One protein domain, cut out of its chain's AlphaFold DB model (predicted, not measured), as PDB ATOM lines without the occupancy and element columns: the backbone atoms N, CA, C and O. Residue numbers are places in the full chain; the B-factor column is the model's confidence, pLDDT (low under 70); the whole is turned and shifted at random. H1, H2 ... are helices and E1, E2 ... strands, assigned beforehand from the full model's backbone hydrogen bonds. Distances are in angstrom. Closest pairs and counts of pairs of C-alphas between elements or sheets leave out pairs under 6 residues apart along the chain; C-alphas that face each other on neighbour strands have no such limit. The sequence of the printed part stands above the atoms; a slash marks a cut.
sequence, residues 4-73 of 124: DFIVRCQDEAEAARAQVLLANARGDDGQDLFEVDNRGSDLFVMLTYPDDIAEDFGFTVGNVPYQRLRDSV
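This is residues 4 to 73 of the 124 residues of an uncharacterized protein of Hankyongella ginsenosidimutans (UniProt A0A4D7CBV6). A three-stranded sheet, E1, E4 and E3, has the long helix H1 lying along one face, and beyond the end of that helix a second, smaller sheet of three short strands, E2, E5 and E6, makes the other part of the domain. H1 leads straight into E2, and the short helix H2 follows E6. The 70 printed residues hold two named helices and six named strands, in the order E1 H1 E2 E3 E4 E5 E6 H2; the sheets, in order E1 - E4 - E3 and E2 - E5 - E6, are both antiparallel. The class is mixed, helices and strands. The whole is compact, with a radius of gyration of the C-alphas of 12.4 A and spans of 34 by 24 by 18 A.

In the first sheet, E1 is residues 4 to 8, 13.2 A long, beginning at C-alpha 4 at (258.408, 284.791, 220.444); E4 is residues 42 to 47, 16.0 A; E3 is residues 34 to 38, 12.3 A. H1 is residues 12 to 23, 16.1 A long, from C-alpha 12 at (269.276, 301.181, 216.430). In the second sheet, E2 is residues 25 to 27, 7.1 A; E5 is residues 59 to 61, 7.1 A; E6 is residues 64 to 66, 6.7 A. H2 is residues 69 to 72, 5.4 A, ending at C-alpha 72 at (259.861, 285.669, 234.755).

E4 is the inner strand of the first sheet. E4 and its antiparallel neighbour E1 have N 5 and O 45 within hydrogen-bond range at 2.9 A; E3 and E4, antiparallel neighbours that form a hairpin, have N 37 and O 44 within hydrogen-bond range at 2.8 A. H1 is on this sheet, two layers with the helix on one face, at a height over the sheet of 8.3 A. It runs along the strands, at 6 degrees to E4 on the local plane; it lies over E4 and only just over E3, on which 3 of its C-alphas fall. The closest C-alphas of H1 and E3 are those of Leu 22 and Phe 34, 6.3 A apart. In the second sheet, E5 pairs with E2 through N 60 and O 26, 2.8 A, and forms a hairpin with E6, where N 66 and O 59 are 2.8 A apart. H1 is not on this sheet, but only just, with 4 pairs of C-alphas within 10 A. H2 is on neither sheet; its Leu 69 has its C-alpha 7.4 A from that of Phe 59, the closest pair with E5. In H1 every O i to N i+4 pair is within hydrogen-bond range; H2 is too short for such a pair.

The two C-alphas farthest apart, those of Asp 11 and Glu 55, are 34.7 A apart. The printed part has no cut. The link from E4 to E5 is long, with 11 residues. The mean pLDDT of the printed part is 95.6, and no printed residue is under 70.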
ATOM      1  N   ASP A   4     257.955 283.631 221.186       91.00
ATOM      2  CA  ASP A   4     258.408 284.791 220.444       91.00
ATOM      3  C   ASP A   4     257.821 286.071 221.046       91.00
ATOM      4  O   ASP A   4     256.651 286.118 221.453       91.00
ATOM      5  N   PHE A   5     258.630 287.121 221.102       92.56
ATOM      6  CA  PHE A   5     258.231 288.447 221.555       92.56
ATOM      7  C   PHE A   5     259.037 289.534 220.841       92.56
ATOM      8  O   PHE A   5     260.076 289.279 220.237       92.56
ATOM      9  N   ILE A   6     258.530 290.768 220.892       96.25
ATOM     10  CA  ILE A   6     259.213 291.938 220.338       96.25
ATOM     11  C   ILE A   6     259.798 292.749 221.488       96.25
ATOM     12  O   ILE A   6     259.070 293.114 222.413       96.25
ATOM     13  N   VAL A   7     261.082 293.080 221.396       96.88
ATOM     14  CA  VAL A   7     261.715 294.104 222.231       96.88
ATOM     15  C   VAL A   7     261.735 295.394 221.426       96.88
ATOM     16  O   VAL A   7     262.370 295.464 220.375       96.88
ATOM     17  N   ARG A   8     260.993 296.395 221.906       97.31
ATOM     18  CA  ARG A   8     260.976 297.731 221.309       97.31
ATOM     19  C   ARG A   8     262.137 298.538 221.866       97.31
ATOM     20  O   ARG A   8     262.221 298.676 223.087       97.31
ATOM     21  N   CYS A   9     262.986 299.073 220.999       96.94
ATOM     22  CA  CYS A   9     264.067 299.964 221.403       96.94
ATOM     23  C   CYS A   9     263.794 301.385 220.902       96.94
ATOM     24  O   CYS A   9     263.014 301.618 219.977       96.94
ATOM     25  N   GLN A  10     264.413 302.358 221.554       96.88
ATOM     26  CA  GLN A  10     264.318 303.763 221.196       96.88
ATOM     27  C   GLN A  10     264.997 304.044 219.850       96.88
ATOM     28  O   GLN A  10     264.506 304.864 219.074       96.88
ATOM     29  N   ASP A  11     266.122 303.379 219.583       97.12
ATOM     30  CA  ASP A  11     266.922 303.532 218.370       97.12
ATOM     31  C   ASP A  11     267.748 302.270 218.051       97.12
ATOM     32  O   ASP A  11     267.802 301.309 218.824       97.12
ATOM     33  N   GLU A  12     268.415 302.279 216.893       98.00
ATOM     34  CA  GLU A  12     269.276 301.181 216.430       98.00
ATOM     35  C   GLU A  12     270.464 300.913 217.369       98.00
ATOM     36  O   GLU A  12     270.932 299.779 217.486       98.00
ATOM     37  N   ALA A  13     270.963 301.940 218.065       97.56
ATOM     38  CA  ALA A  13     272.088 301.784 218.979       97.56
ATOM     39  C   ALA A  13     271.664 301.043 220.253       97.56
ATOM     40  O   ALA A  13     272.425 300.228 220.780       97.56
ATOM     41  N   GLU A  14     270.463 301.310 220.764       97.94
ATOM     42  CA  GLU A  14     269.865 300.541 221.848       97.94
ATOM     43  C   GLU A  14     269.531 299.117 221.409       97.94
ATOM     44  O   GLU A  14     269.888 298.184 222.131       97.94
ATOM     45  N   ALA A  15     268.961 298.930 220.217       98.19
ATOM     46  CA  ALA A  15     268.702 297.599 219.667       98.19
ATOM     47  C   ALA A  15     269.988 296.763 219.573       98.19
ATOM     48  O   ALA A  15     270.012 295.612 220.007       98.19
ATOM     49  N   ALA A  16     271.094 297.354 219.107       97.88
ATOM     50  CA  ALA A  16     272.392 296.684 219.062       97.88
ATOM     51  C   ALA A  16     272.903 296.283 220.460       97.88
ATOM     52  O   ALA A  16     273.410 295.174 220.640       97.88
ATOM     53  N   ARG A  17     272.741 297.146 221.476       97.38
ATOM     54  CA  ARG A  17     273.111 296.812 222.866       97.38
ATOM     55  C   ARG A  17     272.237 295.690 223.429       97.38
ATOM     56  O   ARG A  17     272.764 294.757 224.031       97.38
ATOM     57  N   ALA A  18     270.925 295.765 223.220       97.88
ATOM     58  CA  ALA A  18     269.979 294.749 223.668       97.88
ATOM     59  C   ALA A  18     270.241 293.392 222.995       97.88
ATOM     60  O   ALA A  18     270.245 292.369 223.678       97.88
ATOM     61  N   GLN A  19     270.558 293.381 221.696       98.12
ATOM     62  CA  GLN A  19     270.947 292.171 220.969       98.12
ATOM     63  C   GLN A  19     272.169 291.508 221.610       98.12
ATOM     64  O   GLN A  19     272.158 290.299 221.814       98.12
ATOM     65  N   VAL A  20     273.209 292.278 221.951       97.69
ATOM     66  CA  VAL A  20     274.408 291.730 222.603       97.69
ATOM     67  C   VAL A  20     274.063 291.108 223.953       97.69
ATOM     68  O   VAL A  20     274.548 290.020 224.250       97.69
ATOM     69  N   LEU A  21     273.220 291.751 224.765       97.75
ATOM     70  CA  LEU A  21     272.807 291.193 226.056       97.75
ATOM     71  C   LEU A  21     272.040 289.877 225.880       97.75
ATOM     72  O   LEU A  21     272.386 288.880 226.506       97.75
ATOM     73  N   LEU A  22     271.047 289.853 224.992       97.25
ATOM     74  CA  LEU A  22     270.226 288.667 224.746       97.25
ATOM     75  C   LEU A  22     271.040 287.510 224.150       97.25
ATOM     76  O   LEU A  22     270.888 286.377 224.591       97.25
ATOM     77  N   ALA A  23     271.955 287.792 223.217       96.62
ATOM     78  CA  ALA A  23     272.823 286.786 222.601       96.62
ATOM     79  C   ALA A  23     273.872 286.197 223.565       96.62
ATOM     80  O   ALA A  23     274.460 285.161 223.270       96.62
ATOM     81  N   ASN A  24     274.133 286.854 224.699       97.56
ATOM     82  CA  ASN A  24     275.035 286.357 225.742       97.56
ATOM     83  C   ASN A  24     274.289 285.743 226.936       97.56
ATOM     84  O   ASN A  24     274.925 285.443 227.949       97.56
ATOM     85  N   ALA A  25     272.964 285.590 226.854       97.88
ATOM     86  CA  ALA A  25     272.175 284.969 227.904       97.88
ATOM     87  C   ALA A  25     272.220 283.438 227.780       97.88
ATOM     88  O   ALA A  25     271.752 282.878 226.786       97.88
ATOM     89  N   ARG A  26     272.765 282.766 228.796       97.69
ATOM     90  CA  ARG A  26     272.956 281.310 228.819       97.69
ATOM     91  C   ARG A  26     272.470 280.697 230.114       97.69
ATOM     92  O   ARG A  26     272.762 281.248 231.173       97.69
ATOM     93  N   GLY A  27     271.789 279.558 230.032       96.75
ATOM     94  CA  GLY A  27     271.488 278.734 231.201       96.75
ATOM     95  C   GLY A  27     272.764 278.289 231.917       96.75
ATOM     96  O   GLY A  27     273.853 278.298 231.336       96.75
ATOM     97  N   ASP A  28     272.642 277.882 233.178       94.50
ATOM     98  CA  ASP A  28     273.777 277.339 233.947       94.50
ATOM     99  C   ASP A  28     274.343 276.037 233.336       94.50
ATOM    100  O   ASP A  28     275.485 275.658 233.597       94.50
ATOM    101  N   ASP A  29     273.570 275.380 232.469       94.31
ATOM    102  CA  ASP A  29     273.983 274.253 231.629       94.31
ATOM    103  C   ASP A  29     274.782 274.668 230.373       94.31
ATOM    104  O   ASP A  29     275.251 273.818 229.614       94.31
ATOM    105  N   GLY A  30     274.969 275.973 230.162       94.94
ATOM    106  CA  GLY A  30     275.709 276.560 229.050       94.94
ATOM    107  C   GLY A  30     274.916 276.694 227.749       94.94
ATOM    108  O   GLY A  30     275.493 277.160 226.762       94.94
ATOM    109  N   GLN A  31     273.635 276.315 227.726       96.69
ATOM    110  CA  GLN A  31     272.788 276.457 226.541       96.69
ATOM    111  C   GLN A  31     272.328 277.907 226.365       96.69
ATOM    112  O   GLN A  31     272.037 278.606 227.339       96.69
ATOM    113  N   ASP A  32     272.240 278.366 225.117       96.75
ATOM    114  CA  ASP A  32     271.727 279.699 224.811       96.75
ATOM    115  C   ASP A  32     270.221 279.774 225.124       96.75
ATOM    116  O   ASP A  32     269.460 278.845 224.845       96.75
ATOM    117  N   LEU A  33     269.780 280.890 225.714       96.38
ATOM    118  CA  LEU A  33     268.364 281.082 226.044       96.38
ATOM    119  C   LEU A  33     267.558 281.649 224.875       96.38
ATOM    120  O   LEU A  33     266.367 281.349 224.758       96.38
ATOM    121  N   PHE A  34     268.176 282.482 224.033       97.06
ATOM    122  CA  PHE A  34     267.465 283.248 223.016       97.06
ATOM    123  C   PHE A  34     268.089 283.148 221.628       97.06
ATOM    124  O   PHE A  34     269.305 283.226 221.466       97.06
ATOM    125  N   GLU A  35     267.226 283.133 220.617       96.88
ATOM    126  CA  GLU A  35     267.564 283.555 219.260       96.88
ATOM    127  C   GLU A  35     267.059 284.986 219.031       96.88
ATOM    128  O   GLU A  35     265.954 285.344 219.447       96.88
ATOM    129  N   VAL A  36     267.876 285.817 218.378       97.56
ATOM    130  CA  VAL A  36     267.598 287.247 218.185       97.56
ATOM    131  C   VAL A  36     267.681 287.609 216.706       97.56
ATOM    132  O   VAL A  36     268.736 287.485 216.087       97.56
ATOM    133  N   ASP A  37     266.581 288.123 216.166       97.50
ATOM    134  CA  ASP A  37     266.470 288.730 214.839       97.50
ATOM    135  C   ASP A  37     266.349 290.256 214.995       97.50
ATOM    136  O   ASP A  37     265.316 290.782 215.422       97.50
ATOM    137  N   ASN A  38     267.433 290.978 214.704       97.12
ATOM    138  CA  ASN A  38     267.473 292.436 214.801       97.12
ATOM    139  C   ASN A  38     266.946 293.084 213.515       97.12
ATOM    140  O   ASN A  38     267.527 292.927 212.442       97.12
ATOM    141  N   ARG A  39     265.866 293.864 213.641       95.62
ATOM    142  CA  ARG A  39     265.148 294.495 212.524       95.62
ATOM    143  C   ARG A  39     265.387 296.004 212.428       95.62
ATOM    144  O   ARG A  39     264.554 296.722 211.878       95.62
ATOM    145  N   GLY A  40     266.507 296.484 212.964       94.00
ATOM    146  CA  GLY A  40     266.871 297.899 213.003       94.00
ATOM    147  C   GLY A  40     266.615 298.485 214.386       94.00
ATOM    148  O   GLY A  40     267.452 298.354 215.272       94.00
ATOM    149  N   SER A  41     265.466 299.134 214.585       93.06
ATOM    150  CA  SER A  41     265.107 299.757 215.871       93.06
ATOM    151  C   SER A  41     264.405 298.813 216.851       93.06
ATOM    152  O   SER A  41     264.171 299.192 217.991       93.06
ATOM    153  N   ASP A  42     264.042 297.605 216.420       95.12
ATOM    154  CA  ASP A  42     263.331 296.614 217.229       95.12
ATOM    155  C   ASP A  42     263.971 295.234 217.057       95.12
ATOM    156  O   ASP A  42     264.522 294.914 215.998       95.12
ATOM    157  N   LEU A  43     263.833 294.385 218.075       98.19
ATOM    158  CA  LEU A  43     264.276 292.993 218.032       98.19
ATOM    159  C   LEU A  43     263.073 292.057 218.037       98.19
ATOM    160  O   LEU A  43     262.178 292.188 218.876       98.19
ATOM    161  N   PHE A  44     263.074 291.080 217.139       97.50
ATOM    162  CA  PHE A  44     262.244 289.892 217.259       97.50
ATOM    163  C   PHE A  44     263.058 288.818 217.984       97.50
ATOM    164  O   PHE A  44     264.132 288.433 217.526       97.50
ATOM    165  N   VAL A  45     262.583 288.375 219.142       96.94
ATOM    166  CA  VAL A  45     263.332 287.494 220.044       96.94
ATOM    167  C   VAL A  45     262.525 286.234 220.286       96.94
ATOM    168  O   VAL A  45     261.326 286.308 220.554       96.94
ATOM    169  N   MET A  46     263.190 285.089 220.226       95.38
ATOM    170  CA  MET A  46     262.606 283.792 220.541       95.38
ATOM    171  C   MET A  46     263.312 283.227 221.767       95.38
ATOM    172  O   MET A  46     264.530 283.089 221.752       95.38
ATOM    173  N   LEU A  47     262.570 282.883 222.821       94.00
ATOM    174  CA  LEU A  47     263.083 282.021 223.892       94.00
ATOM    175  C   LEU A  47     263.161 280.592 223.342       94.00
ATOM    176  O   LEU A  47     262.110 279.990 223.117       94.00
ATOM    177  N   THR A  48     264.364 280.076 223.089       93.19
ATOM    178  CA  THR A  48     264.607 278.807 222.372       93.19
ATOM    179  C   THR A  48     265.127 277.673 223.250       93.19
ATOM    180  O   THR A  48     265.287 276.561 222.746       93.19
ATOM    181  N   TYR A  49     265.323 277.916 224.551       93.06
ATOM    182  CA  TYR A  49     265.758 276.894 225.505       93.06
ATOM    183  C   TYR A  49     264.898 275.609 225.402       93.06
ATOM    184  O   TYR A  49     263.662 275.700 225.456       93.06
ATOM    185  N   PRO A  50     265.510 274.425 225.196       88.81
ATOM    186  CA  PRO A  50     264.770 273.220 224.821       88.81
ATOM    187  C   PRO A  50     264.176 272.457 226.010       88.81
ATOM    188  O   PRO A  50     263.197 271.727 225.822       88.81
ATOM    189  N   ASP A  51     264.746 272.627 227.203       89.81
ATOM    190  CA  ASP A  51     264.403 271.855 228.398       89.81
ATOM    191  C   ASP A  51     263.425 272.608 229.321       89.81
ATOM    192  O   ASP A  51     262.982 273.727 229.040       89.81
ATOM    193  N   ASP A  52     263.029 271.970 230.426       89.06
ATOM    194  CA  ASP A  52     262.145 272.589 231.415       89.06
ATOM    195  C   ASP A  52     262.878 273.665 232.231       89.06
ATOM    196  O   ASP A  52     264.024 273.487 232.644       89.06
ATOM    197  N   ILE A  53     262.196 274.778 232.504       92.38
ATOM    198  CA  ILE A  53     262.729 275.864 233.336       92.38
ATOM    199  C   ILE A  53     262.261 275.604 234.775       92.38
ATOM    200  O   ILE A  53     261.148 275.977 235.150       92.38
ATOM    201  N   ALA A  54     263.096 274.936 235.573       92.88
ATOM    202  CA  ALA A  54     262.813 274.611 236.976       92.88
ATOM    203  C   ALA A  54     262.731 275.859 237.885       92.88
ATOM    204  O   ALA A  54     263.172 276.945 237.510       92.88
ATOM    205  N   GLU A  55     262.179 275.729 239.099       93.19
ATOM    206  CA  GLU A  55     261.995 276.868 240.025       93.19
ATOM    207  C   GLU A  55     263.298 277.607 240.366       93.19
ATOM    208  O   GLU A  55     263.312 278.835 240.482       93.19
ATOM    209  N   ASP A  56     264.395 276.869 240.498       94.69
ATOM    210  CA  ASP A  56     265.731 277.369 240.811       94.69
ATOM    211  C   ASP A  56     266.597 277.593 239.565       94.69
ATOM    212  O   ASP A  56     267.794 277.827 239.697       94.69
ATOM    213  N   PHE A  57     266.007 277.576 238.363       96.25
ATOM    214  CA  PHE A  57     266.748 277.732 237.114       96.25
ATOM    215  C   PHE A  57     267.565 279.030 237.103       96.25
ATOM    216  O   PHE A  57     267.013 280.144 237.085       96.25
ATOM    217  N   GLY A  58     268.886 278.867 237.113       97.06
ATOM    218  CA  GLY A  58     269.870 279.930 237.006       97.06
ATOM    219  C   GLY A  58     270.351 280.135 235.576       97.06
ATOM    220  O   GLY A  58     270.261 279.254 234.716       97.06
ATOM    221  N   PHE A  59     270.810 281.353 235.312       97.62
ATOM    222  CA  PHE A  59     271.384 281.724 234.028       97.62
ATOM    223  C   PHE A  59     272.371 282.875 234.196       97.62
ATOM    224  O   PHE A  59     272.396 283.572 235.210       97.62
ATOM    225  N   THR A  60     273.169 283.121 233.170       98.12
ATOM    226  CA  THR A  60     274.134 284.216 233.115       98.12
ATOM    227  C   THR A  60     273.876 285.098 231.907       98.12
ATOM    228  O   THR A  60     273.398 284.623 230.882       98.12
ATOM    229  N   VAL A  61     274.201 286.386 232.015       97.75
ATOM    230  CA  VAL A  61     274.341 287.288 230.864       97.75
ATOM    231  C   VAL A  61     275.781 287.779 230.844       97.75
ATOM    232  O   VAL A  61     276.186 288.605 231.670       97.75
ATOM    233  N   GLY A  62     276.588 287.217 229.945       93.19
ATOM    234  CA  GLY A  62     278.041 287.368 230.014       93.19
ATOM    235  C   GLY A  62     278.581 286.811 231.337       93.19
ATOM    236  O   GLY A  62     278.491 285.617 231.585       93.19
ATOM    237  N   ASN A  63     279.115 287.679 232.202       93.31
ATOM    238  CA  ASN A  63     279.673 287.288 233.510       93.31
ATOM    239  C   ASN A  63     278.742 287.587 234.697       93.31
ATOM    240  O   ASN A  63     279.160 287.466 235.848       93.31
ATOM    241  N   VAL A  64     277.515 288.047 234.441       97.50
ATOM    242  CA  VAL A  64     276.570 288.421 235.498       97.50
ATOM    243  C   VAL A  64     275.600 287.265 235.735       97.50
ATOM    244  O   VAL A  64     274.871 286.917 234.804       97.50
ATOM    245  N   PRO A  65     275.569 286.669 236.941       97.31
ATOM    246  CA  PRO A  65     274.641 285.598 237.263       97.31
ATOM    247  C   PRO A  65     273.267 286.136 237.664       97.31
ATOM    248  O   PRO A  65     273.139 287.149 238.354       97.31
ATOM    249  N   TYR A  66     272.248 285.385 237.278       97.31
ATOM    250  CA  TYR A  66     270.847 285.564 237.614       97.31
ATOM    251  C   TYR A  66     270.279 284.220 238.074       97.31
ATOM    252  O   TYR A  66     270.822 283.153 237.793       97.31
ATOM    253  N   GLN A  67     269.191 284.275 238.831       95.69
ATOM    254  CA  GLN A  67     268.553 283.106 239.425       95.69
ATOM    255  C   GLN A  67     267.044 283.218 239.268       95.69
ATOM    256  O   GLN A  67     266.521 284.323 239.096       95.69
ATOM    257  N   ARG A  68     266.353 282.080 239.383       94.12
ATOM    258  CA  ARG A  68     264.886 282.000 239.365       94.12
ATOM    259  C   ARG A  68     264.280 282.565 238.077       94.12
ATOM    260  O   ARG A  68     263.294 283.304 238.118       94.12
ATOM    261  N   LEU A  69     264.824 282.185 236.914       94.69
ATOM    262  CA  LEU A  69     264.239 282.544 235.609       94.69
ATOM    263  C   LEU A  69     262.751 282.165 235.533       94.69
ATOM    264  O   LEU A  69     261.959 282.858 234.893       94.69
ATOM    265  N   ARG A  70     262.359 281.103 236.248       94.00
ATOM    266  CA  ARG A  70     260.983 280.620 236.332       94.00
ATOM    267  C   ARG A  70     259.966 281.680 236.752       94.00
ATOM    268  O   ARG A  70     258.843 281.651 236.250       94.00
ATOM    269  N   ASP A  71     260.356 282.625 237.603       94.38
ATOM    270  CA  ASP A  71     259.486 283.715 238.064       94.38
ATOM    271  C   ASP A  71     259.158 284.717 236.944       94.38
ATOM    272  O   ASP A  71     258.173 285.451 237.022       94.38
ATOM    273  N   SER A  72     259.983 284.750 235.892       91.44
ATOM    274  CA  SER A  72     259.861 285.669 234.755       91.44
ATOM    275  C   SER A  72     259.212 285.029 233.528       91.44
ATOM    276  O   SER A  72     259.010 285.704 232.517       91.44
ATOM    277  N   VAL A  73     258.864 283.741 233.595       89.44
ATOM    278  CA  VAL A  73     258.222 283.013 232.498       89.44
ATOM    279  C   VAL A  73     256.890 282.424 232.947       89.44
ATOM    280  O   VAL A  73     256.746 281.870 234.036       89.44
TER     281      VAL A  73